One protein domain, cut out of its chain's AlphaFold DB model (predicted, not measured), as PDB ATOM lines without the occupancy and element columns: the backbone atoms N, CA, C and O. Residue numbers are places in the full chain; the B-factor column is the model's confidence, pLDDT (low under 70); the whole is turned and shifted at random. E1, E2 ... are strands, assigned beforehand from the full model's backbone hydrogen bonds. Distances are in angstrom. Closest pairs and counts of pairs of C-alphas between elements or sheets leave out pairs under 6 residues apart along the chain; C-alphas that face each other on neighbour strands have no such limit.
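AT A GLANCE: This is residues 67 to 111 and 300 to 356 of the 356 residues of the protein "HlyD family secretion protein" of Vibrio maritimus (UniProt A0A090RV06). A loose body of two small three-stranded sheets, E2 E7 E6 and E3 E4 E5, continues into a narrow arm made by a third sheet, E1 E8 E9, and this arm makes much of the length. In the body, each sheet has a long link that pairs briefly with an edge strand of the other sheet. The printed part has 102 residues, no named helix and nine named strands, in order E1 to E9; each sheet is antiparallel. The class is all strand, with 45 of the 102 residues, under half, in named elements. The whole is loose, with a radius of gyration of the C-alphas of 17.4 A, and spans 60 by 29 by 20 A.

IN THESE COORDINATES: E1, residues 69 to 73, begins at C-alpha 69 at (8.119, 94.026, 21.820) and is 12.9 A long. E2 is residues 78 to 81, 9.3 A. E3, residues 86 to 91, is 13.0 A long, and E4, residues 104 to 109, is 14.3 A. After the cut, E5 is residues 300 to 302, 6.5 A. E6, residues 307 to 312, measures 13.6 A. E7, residues 326 to 332, is the longest strand by residues, 16.1 A, and begins at C-alpha 326 at (9.833, 115.718, 2.482). E8 is residues 337 to 341, 12.9 A. E9, residues 350 to 352, is 6.6 A long and ends at C-alpha 352 at (7.954, 86.571, 11.427).

HOW THE PARTS SIT: E1 is antiparallel to E8 at 153 degrees, with N 70 and O 340 3.0 A apart. E8 and E9 form a hairpin, with no backbone N and O within hydrogen-bond range; C-alphas 338 and 352, which face each other, are 5.6 A apart. E7 is the inner strand between E2, with N 330 and O 78 at 2.8 A, and E6, with N 329 and O 311 at 2.8 A. E3 and E4 form a hairpin, with N 89 and O 107 at 2.8 A. E5 is the other neighbour of E4, with N 105 and O 301 at 2.8 A. Residues 86 to 87 of E3 pair antiparallel with residues 320 to 321, and residues 98 to 99 with residues 307 to 308 of E6. The closest C-alphas of E2 and E5, those of Val 80 and Tyr 302, are 7.8 A apart. E1 and E7 are only just apart, at 8.3 A.

THE WHOLE: The two C-alphas farthest apart, those of Ile 111 and Glu 345, are 60.9 A apart. Residues 112 to 299 are not printed, and C-alphas 111 and 300 are 13.7 A apart across the cut. The links E3 to E4 and E6 to E7 are long. The mean pLDDT of the printed part is 77.8; residues 67 to 75, 317 to 318 and 335 to 356 are under 70.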
ATOM      1  N   SER A  67       7.837  89.555  27.386       64.75
ATOM      2  CA  SER A  67       8.696  90.599  26.817       64.75
ATOM      3  C   SER A  67       7.870  91.774  26.278       64.75
ATOM      4  O   SER A  67       6.767  91.594  25.761       64.75
ATOM      5  N   ARG A  68       8.405  92.999  26.381       66.94
ATOM      6  CA  ARG A  68       7.887  94.139  25.614       66.94
ATOM      7  C   ARG A  68       8.539  94.091  24.235       66.94
ATOM      8  O   ARG A  68       9.758  94.228  24.135       66.94
ATOM      9  N   GLY A  69       7.727  93.862  23.212       63.78
ATOM     10  CA  GLY A  69       8.119  94.026  21.820       63.78
ATOM     11  C   GLY A  69       7.502  95.275  21.210       63.78
ATOM     12  O   GLY A  69       6.483  95.769  21.697       63.78
ATOM     13  N   GLU A  70       8.125  95.759  20.146       65.12
ATOM     14  CA  GLU A  70       7.618  96.843  19.311       65.12
ATOM     15  C   GLU A  70       7.390  96.287  17.897       65.12
ATOM     16  O   GLU A  70       8.142  95.437  17.411       65.12
ATOM     17  N   LEU A  71       6.285  96.695  17.268       62.47
ATOM     18  CA  LEU A  71       5.967  96.308  15.895       62.47
ATOM     19  C   LEU A  71       6.678  97.281  14.964       62.47
ATOM     20  O   LEU A  71       6.341  98.464  14.940       62.47
ATOM     21  N   LEU A  72       7.650  96.773  14.215       60.72
ATOM     22  CA  LEU A  72       8.398  97.538  13.231       60.72
ATOM     23  C   LEU A  72       7.904  97.151  11.834       60.72
ATOM     24  O   LEU A  72       7.689  95.975  11.521       60.72
ATOM     25  N   LEU A  73       7.677  98.158  10.996       61.06
ATOM     26  CA  LEU A  73       7.384  97.952   9.582       61.06
ATOM     27  C   LEU A  73       8.706  97.579   8.894       61.06
ATOM     28  O   LEU A  73       9.716  98.238   9.118       61.06
ATOM     29  N   GLU A  74       8.708  96.504   8.102       60.28
ATOM     30  CA  GLU A  74       9.903  96.054   7.362       60.28
ATOM     31  C   GLU A  74      10.141  96.898   6.097       60.28
ATOM     32  O   GLU A  74      11.276  97.015   5.644       60.28
ATOM     33  N   SER A  75       9.086  97.511   5.544       60.66
ATOM     34  CA  SER A  75       9.200  98.489   4.458       60.66
ATOM     35  C   SER A  75       9.768  99.811   4.962       60.66
ATOM     36  O   SER A  75       9.280 100.362   5.953       60.66
ATOM     37  N   ASP A  76      10.696 100.379   4.192       72.12
ATOM     38  CA  ASP A  76      11.023 101.799   4.274       72.12
ATOM     39  C   ASP A  76       9.754 102.658   4.117       72.12
ATOM     40  O   ASP A  76       8.789 102.282   3.441       72.12
ATOM     41  N   ILE A  77       9.758 103.816   4.781       82.38
ATOM     42  CA  ILE A  77       8.680 104.807   4.714       82.38
ATOM     43  C   ILE A  77       8.945 105.718   3.514       82.38
ATOM     44  O   ILE A  77       9.978 106.392   3.459       82.38
ATOM     45  N   GLU A  78       8.002 105.763   2.574       87.25
ATOM     46  CA  GLU A  78       8.143 106.509   1.324       87.25
ATOM     47  C   GLU A  78       8.003 108.016   1.553       87.25
ATOM     48  O   GLU A  78       7.023 108.491   2.133       87.25
ATOM     49  N   LYS A  79       8.998 108.785   1.097       90.25
ATOM     50  CA  LYS A  79       9.118 110.225   1.376       90.25
ATOM     51  C   LYS A  79       8.711 111.049   0.167       90.25
ATOM     52  O   LYS A  79       9.447 111.145  -0.814       90.25
ATOM     53  N   VAL A  80       7.557 111.701   0.256       91.00
ATOM     54  CA  VAL A  80       7.000 112.515  -0.827       91.00
ATOM     55  C   VAL A  80       7.684 113.883  -0.856       91.00
ATOM     56  O   VAL A  80       7.232 114.851  -0.240       91.00
ATOM     57  N   GLN A  81       8.808 113.954  -1.567       90.31
ATOM     58  CA  GLN A  81       9.637 115.151  -1.729       90.31
ATOM     59  C   GLN A  81       9.244 115.969  -2.969       90.31
ATOM     60  O   GLN A  81       8.775 115.422  -3.968       90.31
ATOM     61  N   HIS A  82       9.502 117.283  -2.953       87.62
ATOM     62  CA  HIS A  82       9.339 118.140  -4.135       87.62
ATOM     63  C   HIS A  82      10.667 118.769  -4.587       87.62
ATOM     64  O   HIS A  82      11.233 119.625  -3.906       87.62
ATOM     65  N   LEU A  83      11.131 118.378  -5.780       84.31
ATOM     66  CA  LEU A  83      12.463 118.694  -6.321       84.31
ATOM     67  C   LEU A  83      12.814 120.191  -6.333       84.31
ATOM     68  O   LEU A  83      13.955 120.540  -6.058       84.31
ATOM     69  N   GLU A  84      11.859 121.076  -6.635       81.12
ATOM     70  CA  GLU A  84      12.107 122.529  -6.725       81.12
ATOM     71  C   GLU A  84      11.654 123.321  -5.483       81.12
ATOM     72  O   GLU A  84      11.804 124.541  -5.448       81.12
ATOM     73  N   GLY A  85      11.021 122.676  -4.495       83.12
ATOM     74  CA  GLY A  85      10.326 123.385  -3.412       83.12
ATOM     75  C   GLY A  85       9.191 124.328  -3.879       83.12
ATOM     76  O   GLY A  85       8.714 124.281  -5.024       83.12
ATOM     77  N   GLY A  86       8.726 125.187  -2.970       86.38
ATOM     78  CA  GLY A  86       7.692 126.196  -3.232       86.38
ATOM     79  C   GLY A  86       6.935 126.643  -1.978       86.38
ATOM     80  O   GLY A  86       7.180 126.145  -0.884       86.38
ATOM     81  N   ILE A  87       5.990 127.576  -2.130       87.38
ATOM     82  CA  ILE A  87       5.070 127.951  -1.045       87.38
ATOM     83  C   ILE A  87       3.922 126.939  -1.017       87.38
ATOM     84  O   ILE A  87       3.268 126.727  -2.039       87.38
ATOM     85  N   LEU A  88       3.655 126.332   0.137       88.31
ATOM     86  CA  LEU A  88       2.539 125.409   0.329       88.31
ATOM     87  C   LEU A  88       1.198 126.165   0.304       88.31
ATOM     88  O   LEU A  88       0.958 127.046   1.131       88.31
ATOM     89  N   ASP A  89       0.338 125.812  -0.653       87.81
ATOM     90  CA  ASP A  89      -0.996 126.390  -0.851       87.81
ATOM     91  C   ASP A  89      -2.015 125.680   0.048       87.81
ATOM     92  O   ASP A  89      -2.621 126.283   0.935       87.81
ATOM     93  N   THR A  90      -2.142 124.364  -0.145       88.94
ATOM     94  CA  THR A  90      -3.012 123.478   0.630       88.94
ATOM     95  C   THR A  90      -2.394 122.087   0.765       88.94
ATOM     96  O   THR A  90      -1.880 121.521  -0.199       88.94
ATOM     97  N   MET A  91      -2.501 121.499   1.959       89.94
ATOM     98  CA  MET A  91      -2.485 120.040   2.099       89.94
ATOM     99  C   MET A  91      -3.885 119.520   1.768       89.94
ATOM    100  O   MET A  91      -4.878 120.107   2.200       89.94
ATOM    101  N   LEU A  92      -3.956 118.440   0.993       91.44
ATOM    102  CA  LEU A  92      -5.204 117.786   0.584       91.44
ATOM    103  C   LEU A  92      -5.512 116.545   1.440       91.44
ATOM    104  O   LEU A  92      -6.647 116.079   1.445       91.44
ATOM    105  N   VAL A  93      -4.515 116.058   2.186       91.44
ATOM    106  CA  VAL A  93      -4.562 114.877   3.062       91.44
ATOM    107  C   VAL A  93      -4.011 115.201   4.457       91.44
ATOM    108  O   VAL A  93      -3.372 116.238   4.664       91.44
ATOM    109  N   LYS A  94      -4.257 114.312   5.418       91.44
ATOM    110  CA  LYS A  94      -3.855 114.401   6.828       91.44
ATOM    111  C   LYS A  94      -3.181 113.095   7.280       91.44
ATOM    112  O   LYS A  94      -3.415 112.057   6.668       91.44
ATOM    113  N   PRO A  95      -2.403 113.112   8.378       90.38
ATOM    114  CA  PRO A  95      -1.949 111.886   9.032       90.38
ATOM    115  C   PRO A  95      -3.123 110.950   9.359       90.38
ATOM    116  O   PRO A  95      -4.126 111.391   9.925       90.38
ATOM    117  N   GLY A  96      -2.989 109.675   8.998       89.44
ATOM    118  CA  GLY A  96      -4.023 108.645   9.115       89.44
ATOM    119  C   GLY A  96      -4.953 108.495   7.903       89.44
ATOM    120  O   GLY A  96      -5.702 107.519   7.860       89.44
ATOM    121  N   ASP A  97      -4.912 109.396   6.914       92.94
ATOM    122  CA  ASP A  97      -5.677 109.229   5.672       92.94
ATOM    123  C   ASP A  97      -5.056 108.124   4.791       92.94
ATOM    124  O   ASP A  97      -3.831 108.008   4.675       92.94
ATOM    125  N   ILE A  98      -5.909 107.331   4.132       92.38
ATOM    126  CA  ILE A  98      -5.503 106.386   3.079       92.38
ATOM    127  C   ILE A  98      -5.332 107.160   1.768       92.38
ATOM    128  O   ILE A  98      -6.178 107.986   1.410       92.38
ATOM    129  N   VAL A  99      -4.247 106.878   1.047       94.44
ATOM    130  CA  VAL A  99      -3.912 107.490  -0.242       94.44
ATOM    131  C   VAL A  99      -3.542 106.426  -1.271       94.44
ATOM    132  O   VAL A  99      -2.888 105.441  -0.940       94.44
ATOM    133  N   TYR A 100      -3.951 106.642  -2.519       93.94
ATOM    134  CA  TYR A 100      -3.624 105.772  -3.652       93.94
ATOM    135  C   TYR A 100      -2.488 106.348  -4.506       93.94
ATOM    136  O   TYR A 100      -2.279 107.565  -4.514       93.94
ATOM    137  N   GLU A 101      -1.780 105.506  -5.259       92.62
ATOM    138  CA  GLU A 101      -0.794 105.951  -6.252       92.62
ATOM    139  C   GLU A 101      -1.425 106.974  -7.220       92.62
ATOM    140  O   GLU A 101      -2.549 106.812  -7.701       92.62
ATOM    141  N   GLY A 102      -0.734 108.091  -7.468       92.00
ATOM    142  CA  GLY A 102      -1.257 109.180  -8.297       92.00
ATOM    143  C   GLY A 102      -2.357 110.035  -7.644       92.00
ATOM    144  O   GLY A 102      -2.853 110.965  -8.281       92.00
ATOM    145  N   GLN A 103      -2.731 109.802  -6.380       94.31
ATOM    146  CA  GLN A 103      -3.633 110.692  -5.640       94.31
ATOM    147  C   GLN A 103      -2.916 111.999  -5.248       94.31
ATOM    148  O   GLN A 103      -1.803 111.943  -4.721       94.31
ATOM    149  N   PRO A 104      -3.518 113.188  -5.455       93.88
ATOM    150  CA  PRO A 104      -2.902 114.457  -5.079       93.88
ATOM    151  C   PRO A 104      -2.916 114.669  -3.554       93.88
ATOM    152  O   PRO A 104      -3.967 114.674  -2.915       93.88
ATOM    153  N   ILE A 105      -1.730 114.887  -2.987       92.19
ATOM    154  CA  ILE A 105      -1.438 115.020  -1.549       92.19
ATOM    155  C   ILE A 105      -1.343 116.485  -1.125       92.19
ATOM    156  O   ILE A 105      -1.845 116.874  -0.067       92.19
ATOM    157  N   ALA A 106      -0.698 117.309  -1.947       91.12
ATOM    158  CA  ALA A 106      -0.457 118.715  -1.656       91.12
ATOM    159  C   ALA A 106      -0.501 119.558  -2.931       91.12
ATOM    160  O   ALA A 106      -0.193 119.086  -4.028       91.12
ATOM    161  N   ARG A 107      -0.846 120.833  -2.769       90.69
ATOM    162  CA  ARG A 107      -0.723 121.856  -3.803       90.69
ATOM    163  C   ARG A 107       0.259 122.923  -3.343       90.69
ATOM    164  O   ARG A 107       0.139 123.462  -2.245       90.69
ATOM    165  N   LEU A 108       1.206 123.251  -4.208       89.12
ATOM    166  CA  LEU A 108       2.111 124.383  -4.073       89.12
ATOM    167  C   LEU A 108       1.579 125.560  -4.902       89.12
ATOM    168  O   LEU A 108       1.000 125.374  -5.973       89.12
ATOM    169  N   ARG A 109       1.820 126.787  -4.440       84.12
ATOM    170  CA  ARG A 109       1.539 128.019  -5.183       84.12
ATOM    171  C   ARG A 109       2.852 128.615  -5.677       84.12
ATOM    172  O   ARG A 109       3.703 128.992  -4.876       84.12
ATOM    173  N   ALA A 110       2.983 128.783  -6.991       79.25
ATOM    174  CA  ALA A 110       3.999 129.652  -7.579       79.25
ATOM    175  C   ALA A 110       3.365 130.510  -8.678       79.25
ATOM    176  O   ALA A 110       3.148 130.050  -9.798       79.25
ATOM    177  N   ILE A 111       3.083 131.774  -8.346       77.81
ATOM    178  CA  ILE A 111       2.601 132.777  -9.312       77.81
ATOM    179  C   ILE A 111       3.617 132.917 -10.454       77.81
ATOM    180  O   ILE A 111       3.236 133.000 -11.615       77.81
ATOM    181  N   VAL A 300       1.233 120.351  -8.303       91.12
ATOM    182  CA  VAL A 300       0.487 119.316  -7.586       91.12
ATOM    183  C   VAL A 300       1.439 118.167  -7.276       91.12
ATOM    184  O   VAL A 300       2.090 117.624  -8.165       91.12
ATOM    185  N   VAL A 301       1.517 117.816  -5.996       91.56
ATOM    186  CA  VAL A 301       2.354 116.730  -5.484       91.56
ATOM    187  C   VAL A 301       1.459 115.516  -5.247       91.56
ATOM    188  O   VAL A 301       0.416 115.641  -4.600       91.56
ATOM    189  N   TYR A 302       1.857 114.361  -5.774       93.12
ATOM    190  CA  TYR A 302       1.067 113.127  -5.799       93.12
ATOM    191  C   TYR A 302       1.710 112.022  -4.952       93.12
ATOM    192  O   TYR A 302       2.914 112.066  -4.700       93.12
ATOM    193  N   SER A 303       0.925 111.025  -4.536       93.56
ATOM    194  CA  SER A 303       1.466 109.816  -3.901       93.56
ATOM    195  C   SER A 303       2.240 108.960  -4.913       93.56
ATOM    196  O   SER A 303       1.708 108.718  -6.001       93.56
ATOM    197  N   PRO A 304       3.437 108.450  -4.569       91.06
ATOM    198  CA  PRO A 304       4.147 107.459  -5.372       91.06
ATOM    199  C   PRO A 304       3.656 106.019  -5.136       91.06
ATOM    200  O   PRO A 304       4.067 105.130  -5.871       91.06
ATOM    201  N   VAL A 305       2.830 105.770  -4.108       91.31
ATOM    202  CA  VAL A 305       2.394 104.422  -3.688       91.31
ATOM    203  C   VAL A 305       0.978 104.413  -3.097       91.31
ATOM    204  O   VAL A 305       0.500 105.430  -2.588       91.31
ATOM    205  N   ASP A 306       0.348 103.237  -3.085       91.81
ATOM    206  CA  ASP A 306      -0.829 102.936  -2.257       91.81
ATOM    207  C   ASP A 306      -0.417 102.772  -0.779       91.81
ATOM    208  O   ASP A 306       0.329 101.852  -0.419       91.81
ATOM    209  N   GLY A 307      -0.907 103.647   0.102       91.12
ATOM    210  CA  GLY A 307      -0.413 103.750   1.476       91.12
ATOM    211  C   GLY A 307      -1.342 104.460   2.461       91.12
ATOM    212  O   GLY A 307      -2.442 104.901   2.131       91.12
ATOM    213  N   VAL A 308      -0.867 104.584   3.698       91.00
ATOM    214  CA  VAL A 308      -1.431 105.464   4.732       91.00
ATOM    215  C   VAL A 308      -0.428 106.576   5.016       91.00
ATOM    216  O   VAL A 308       0.768 106.316   5.150       91.00
ATOM    217  N   VAL A 309      -0.901 107.819   5.115       92.50
ATOM    218  CA  VAL A 309      -0.056 108.963   5.489       92.50
ATOM    219  C   VAL A 309       0.333 108.825   6.961       92.50
ATOM    220  O   VAL A 309      -0.512 108.996   7.839       92.50
ATOM    221  N   ASP A 310       1.602 108.538   7.246       89.00
ATOM    222  CA  ASP A 310       2.120 108.466   8.618       89.00
ATOM    223  C   ASP A 310       2.287 109.877   9.193       89.00
ATOM    224  O   ASP A 310       1.744 110.220  10.247       89.00
ATOM    225  N   LYS A 311       2.976 110.744   8.441       88.75
ATOM    226  CA  LYS A 311       3.334 112.086   8.896       88.75
ATOM    227  C   LYS A 311       3.250 113.111   7.772       88.75
ATOM    228  O   LYS A 311       3.613 112.851   6.633       88.75
ATOM    229  N   VAL A 312       2.834 114.325   8.125       90.44
ATOM    230  CA  VAL A 312       2.975 115.528   7.293       90.44
ATOM    231  C   VAL A 312       3.961 116.458   7.997       90.44
ATOM    232  O   VAL A 312       3.800 116.728   9.189       90.44
ATOM    233  N   HIS A 313       4.993 116.938   7.297       87.25
ATOM    234  CA  HIS A 313       6.039 117.775   7.913       87.25
ATOM    235  C   HIS A 313       5.693 119.267   7.918       87.25
ATOM    236  O   HIS A 313       6.178 120.003   8.779       87.25
ATOM    237  N   PHE A 314       4.823 119.717   7.007       84.94
ATOM    238  CA  PHE A 314       4.441 121.124   6.864       84.94
ATOM    239  C   PHE A 314       2.970 121.374   7.203       84.94
ATOM    240  O   PHE A 314       2.059 120.812   6.599       84.94
ATOM    241  N   ASN A 315       2.737 122.284   8.150       75.81
ATOM    242  CA  ASN A 315       1.398 122.742   8.515       75.81
ATOM    243  C   ASN A 315       0.925 123.919   7.641       75.81
ATOM    244  O   ASN A 315       1.702 124.588   6.961       75.81
ATOM    245  N   PHE A 316      -0.385 124.167   7.666       70.81
ATOM    246  CA  PHE A 316      -1.059 125.178   6.846       70.81
ATOM    247  C   PHE A 316      -0.693 126.632   7.217       70.81
ATOM    248  O   PHE A 316      -0.366 126.932   8.363       70.81
ATOM    249  N   ARG A 317      -0.880 127.542   6.239       60.03
ATOM    250  CA  ARG A 317      -0.468 128.971   6.181       60.03
ATOM    251  C   ARG A 317       0.981 129.199   5.729       60.03
ATOM    252  O   ARG A 317       1.858 129.499   6.529       60.03
ATOM    253  N   SER A 318       1.173 129.174   4.407       66.75
ATOM    254  CA  SER A 318       2.332 129.764   3.713       66.75
ATOM    255  C   SER A 318       3.706 129.216   4.115       66.75
ATOM    256  O   SER A 318       4.705 129.928   4.012       66.75
ATOM    257  N   ALA A 319       3.775 127.957   4.553       82.75
ATOM    258  CA  ALA A 319       5.045 127.281   4.772       82.75
ATOM    259  C   ALA A 319       5.851 127.223   3.461       82.75
ATOM    260  O   ALA A 319       5.310 126.880   2.407       82.75
ATOM    261  N   VAL A 320       7.138 127.563   3.524       87.38
ATOM    262  CA  VAL A 320       8.060 127.445   2.389       87.38
ATOM    263  C   VAL A 320       8.721 126.074   2.467       87.38
ATOM    264  O   VAL A 320       9.440 125.793   3.423       87.38
ATOM    265  N   VAL A 321       8.469 125.235   1.467       87.56
ATOM    266  CA  VAL A 321       9.084 123.914   1.308       87.56
ATOM    267  C   VAL A 321      10.420 124.090   0.573       87.56
ATOM    268  O   VAL A 321      10.403 124.593  -0.557       87.56
ATOM    269  N   PRO A 322      11.569 123.709   1.163       86.94
ATOM    270  CA  PRO A 322      12.858 123.718   0.472       86.94
ATOM    271  C   PRO A 322      12.923 122.698  -0.684       86.94
ATOM    272  O   PRO A 322      12.195 121.704  -0.670       86.94
ATOM    273  N   PRO A 323      13.813 122.896  -1.676       87.88
ATOM    274  CA  PRO A 323      14.095 121.895  -2.707       87.88
ATOM    275  C   PRO A 323      14.528 120.550  -2.103       87.88
ATOM    276  O   PRO A 323      15.504 120.497  -1.358       87.88
ATOM    277  N   GLY A 324      13.812 119.470  -2.429       85.12
ATOM    278  CA  GLY A 324      14.121 118.106  -1.976       85.12
ATOM    279  C   GLY A 324      13.656 117.740  -0.557       85.12
ATOM    280  O   GLY A 324      13.857 116.605  -0.137       85.12
ATOM    281  N   GLU A 325      13.012 118.649   0.179       88.56
ATOM    282  CA  GLU A 325      12.495 118.354   1.523       88.56
ATOM    283  C   GLU A 325      11.231 117.472   1.463       88.56
ATOM    284  O   GLU A 325      10.432 117.595   0.526       88.56
ATOM    285  N   SER A 326      11.026 116.585   2.450       89.44
ATOM    286  CA  SER A 326       9.833 115.718   2.482       89.44
ATOM    287  C   SER A 326       8.601 116.518   2.896       89.44
ATOM    288  O   SER A 326       8.601 117.186   3.929       89.44
ATOM    289  N   ILE A 327       7.523 116.444   2.113       90.31
ATOM    290  CA  ILE A 327       6.247 117.098   2.429       90.31
ATOM    291  C   ILE A 327       5.399 116.194   3.329       90.31
ATOM    292  O   ILE A 327       4.845 116.651   4.335       90.31
ATOM    293  N   ALA A 328       5.336 114.909   2.981       91.56
ATOM    294  CA  ALA A 328       4.641 113.872   3.726       91.56
ATOM    295  C   ALA A 328       5.373 112.528   3.598       91.56
ATOM    296  O   ALA A 328       5.982 112.244   2.569       91.56
ATOM    297  N   ASP A 329       5.266 111.712   4.639       92.25
ATOM    298  CA  ASP A 329       5.844 110.377   4.738       92.25
ATOM    299  C   ASP A 329       4.699 109.342   4.739       92.25
ATOM    300  O   ASP A 329       3.698 109.516   5.446       92.25
ATOM    301  N   ILE A 330       4.818 108.290   3.925       90.69
ATOM    302  CA  ILE A 330       3.751 107.319   3.636       90.69
ATOM    303  C   ILE A 330       4.214 105.898   3.953       90.69
ATOM    304  O   ILE A 330       5.261 105.452   3.488       90.69
ATOM    305  N   ALA A 331       3.392 105.156   4.694       89.81
ATOM    306  CA  ALA A 331       3.569 103.728   4.921       89.81
ATOM    307  C   ALA A 331       2.775 102.924   3.867       89.81
ATOM    308  O   ALA A 331       1.545 103.040   3.840       89.81
ATOM    309  N   PRO A 332       3.415 102.102   3.010       88.25
ATOM    310  CA  PRO A 332       2.709 101.299   2.008       88.25
ATOM    311  C   PRO A 332       1.717 100.300   2.624       88.25
ATOM    312  O   PRO A 332       1.972  99.739   3.694       88.25
ATOM    313  N   LEU A 333       0.602 100.032   1.932       78.75
ATOM    314  CA  LEU A 333      -0.437  99.096   2.402       78.75
ATOM    315  C   LEU A 333      -0.007  97.617   2.338       78.75
ATOM    316  O   LEU A 333      -0.418  96.821   3.183       78.75
ATOM    317  N   ASN A 334       0.844  97.244   1.376       70.50
ATOM    318  CA  ASN A 334       1.323  95.868   1.161       70.50
ATOM    319  C   ASN A 334       2.483  95.490   2.109       70.50
ATOM    320  O   ASN A 334       3.543  95.051   1.668       70.50
ATOM    321  N   ASN A 335       2.306  95.706   3.415       61.56
ATOM    322  CA  ASN A 335       3.399  95.727   4.390       61.56
ATOM    323  C   ASN A 335       3.583  94.403   5.163       61.56
ATOM    324  O   ASN A 335       2.646  93.891   5.784       61.56
ATOM    325  N   THR A 336       4.813  93.885   5.204       59.25
ATOM    326  CA  THR A 336       5.218  92.748   6.046       59.25
ATOM    327  C   THR A 336       5.579  93.214   7.459       59.25
ATOM    328  O   THR A 336       6.695  93.644   7.747       59.25
ATOM    329  N   LEU A 337       4.619  93.111   8.380       59.72
ATOM    330  CA  LEU A 337       4.820  93.463   9.790       59.72
ATOM    331  C   LEU A 337       5.777  92.478  10.482       59.72
ATOM    332  O   LEU A 337       5.475  91.286  10.581       59.72
ATOM    333  N   HIS A 338       6.882  92.986  11.029       59.47
ATOM    334  CA  HIS A 338       7.822  92.202  11.827       59.47
ATOM    335  C   HIS A 338       7.812  92.662  13.294       59.47
ATOM    336  O   HIS A 338       7.757  93.849  13.610       59.47
ATOM    337  N   GLY A 339       7.805  91.696  14.216       58.50
ATOM    338  CA  GLY A 339       7.784  91.968  15.652       58.50
ATOM    339  C   GLY A 339       9.157  91.749  16.268       58.50
ATOM    340  O   GLY A 339       9.604  90.604  16.365       58.50
ATOM    341  N   GLU A 340       9.804  92.816  16.736       66.00
ATOM    342  CA  GLU A 340      11.017  92.687  17.545       66.00
ATOM    343  C   GLU A 340      10.655  92.652  19.030       66.00
ATOM    344  O   GLU A 340      10.143  93.618  19.597       66.00
ATOM    345  N   ALA A 341      10.925  91.517  19.677       61.88
ATOM    346  CA  ALA A 341      10.648  91.297  21.092       61.88
ATOM    347  C   ALA A 341      11.952  91.267  21.897       61.88
ATOM    348  O   ALA A 341      12.785  90.371  21.736       61.88
ATOM    349  N   ARG A 342      12.140  92.238  22.802       57.28
ATOM    350  CA  ARG A 342      13.359  92.312  23.614       57.28
ATOM    351  C   ARG A 342      13.318  91.286  24.747       57.28
ATOM    352  O   ARG A 342      12.731  91.529  25.801       57.28
ATOM    353  N   SER A 343      13.972  90.147  24.530       56.94
ATOM    354  CA  SER A 343      14.223  89.155  25.580       56.94
ATOM    355  C   SER A 343      15.101  89.734  26.700       56.94
ATOM    356  O   SER A 343      15.910  90.639  26.481       56.94
ATOM    357  N   LEU A 344      14.938  89.203  27.917       56.28
ATOM    358  CA  LEU A 344      15.756  89.566  29.080       56.28
ATOM    359  C   LEU A 344      17.135  88.885  29.082       56.28
ATOM    360  O   LEU A 344      18.034  89.347  29.782       56.28
ATOM    361  N   GLU A 345      17.335  87.847  28.263       55.72
ATOM    362  CA  GLU A 345      18.672  87.341  27.942       55.72
ATOM    363  C   GLU A 345      19.244  87.989  26.674       55.72
ATOM    364  O   GLU A 345      18.531  88.445  25.783       55.72
ATOM    365  N   LYS A 346      20.576  88.037  26.601       45.97
ATOM    366  CA  LYS A 346      21.356  88.930  25.728       45.97
ATOM    367  C   LYS A 346      21.472  88.448  24.266       45.97
ATOM    368  O   LYS A 346      22.567  88.442  23.705       45.97
ATOM    369  N   LYS A 347      20.358  88.031  23.655       47.06
ATOM    370  CA  LYS A 347      20.247  87.626  22.241       47.06
ATOM    371  C   LYS A 347      18.964  88.167  21.610       47.06
ATOM    372  O   LYS A 347      17.893  88.067  22.199       47.06
ATOM    373  N   TRP A 348      19.085  88.678  20.388       47.25
ATOM    374  CA  TRP A 348      17.948  89.009  19.531       47.25
ATOM    375  C   TRP A 348      17.330  87.728  18.959       47.25
ATOM    376  O   TRP A 348      18.053  86.784  18.633       47.25
ATOM    377  N   VAL A 349      16.003  87.703  18.836       52.00
ATOM    378  CA  VAL A 349      15.234  86.624  18.202       52.00
ATOM    379  C   VAL A 349      14.207  87.283  17.291       52.00
ATOM    380  O   VAL A 349      13.334  88.001  17.775       52.00
ATOM    381  N   SER A 350      14.321  87.067  15.983       50.47
ATOM    382  CA  SER A 350      13.362  87.581  15.006       50.47
ATOM    383  C   SER A 350      12.118  86.692  14.947       50.47
ATOM    384  O   SER A 350      12.210  85.464  14.900       50.47
ATOM    385  N   LEU A 351      10.940  87.320  14.947       57.12
ATOM    386  CA  LEU A 351       9.645  86.648  14.864       57.12
ATOM    387  C   LEU A 351       8.890  87.162  13.634       57.12
ATOM    388  O   LEU A 351       8.394  88.289  13.613       57.12
ATOM    389  N   ARG A 352       8.799  86.318  12.599       46.09
ATOM    390  CA  ARG A 352       7.954  86.571  11.427       46.09
ATOM    391  C   ARG A 352       6.522  86.144  11.743       46.09
ATOM    392  O   ARG A 352       6.273  84.969  12.003       46.09
ATOM    393  N   LEU A 353       5.599  87.102  11.727       52.09
ATOM    394  CA  LEU A 353       4.174  86.872  11.951       52.09
ATOM    395  C   LEU A 353       3.476  86.634  10.612       52.09
ATOM    396  O   LEU A 353       3.197  87.573   9.871       52.09
ATOM    397  N   ASP A 354       3.200  85.369  10.311       37.75
ATOM    398  CA  ASP A 354       2.441  84.975   9.125       37.75
ATOM    399  C   ASP A 354       0.937  85.226   9.352       37.75
ATOM    400  O   ASP A 354       0.382  84.810  10.376       37.75
ATOM    401  N   ARG A 355       0.272  85.940   8.433       39.78
ATOM    402  CA  ARG A 355      -1.164  86.256   8.543       39.78
ATOM    403  C   ARG A 355      -2.011  85.186   7.854       39.78
ATOM    404  O   ARG A 355      -1.753  84.817   6.713       39.78
ATOM    405  N   ARG A 356      -3.076  84.771   8.541       34.91
ATOM    406  CA  ARG A 356      -4.274  84.170   7.936       34.91
ATOM    407  C   ARG A 356      -5.363  85.225   7.775       34.91
ATOM    408  O   ARG A 356      -5.323  86.200   8.561       34.91
TER     409      ARG A 356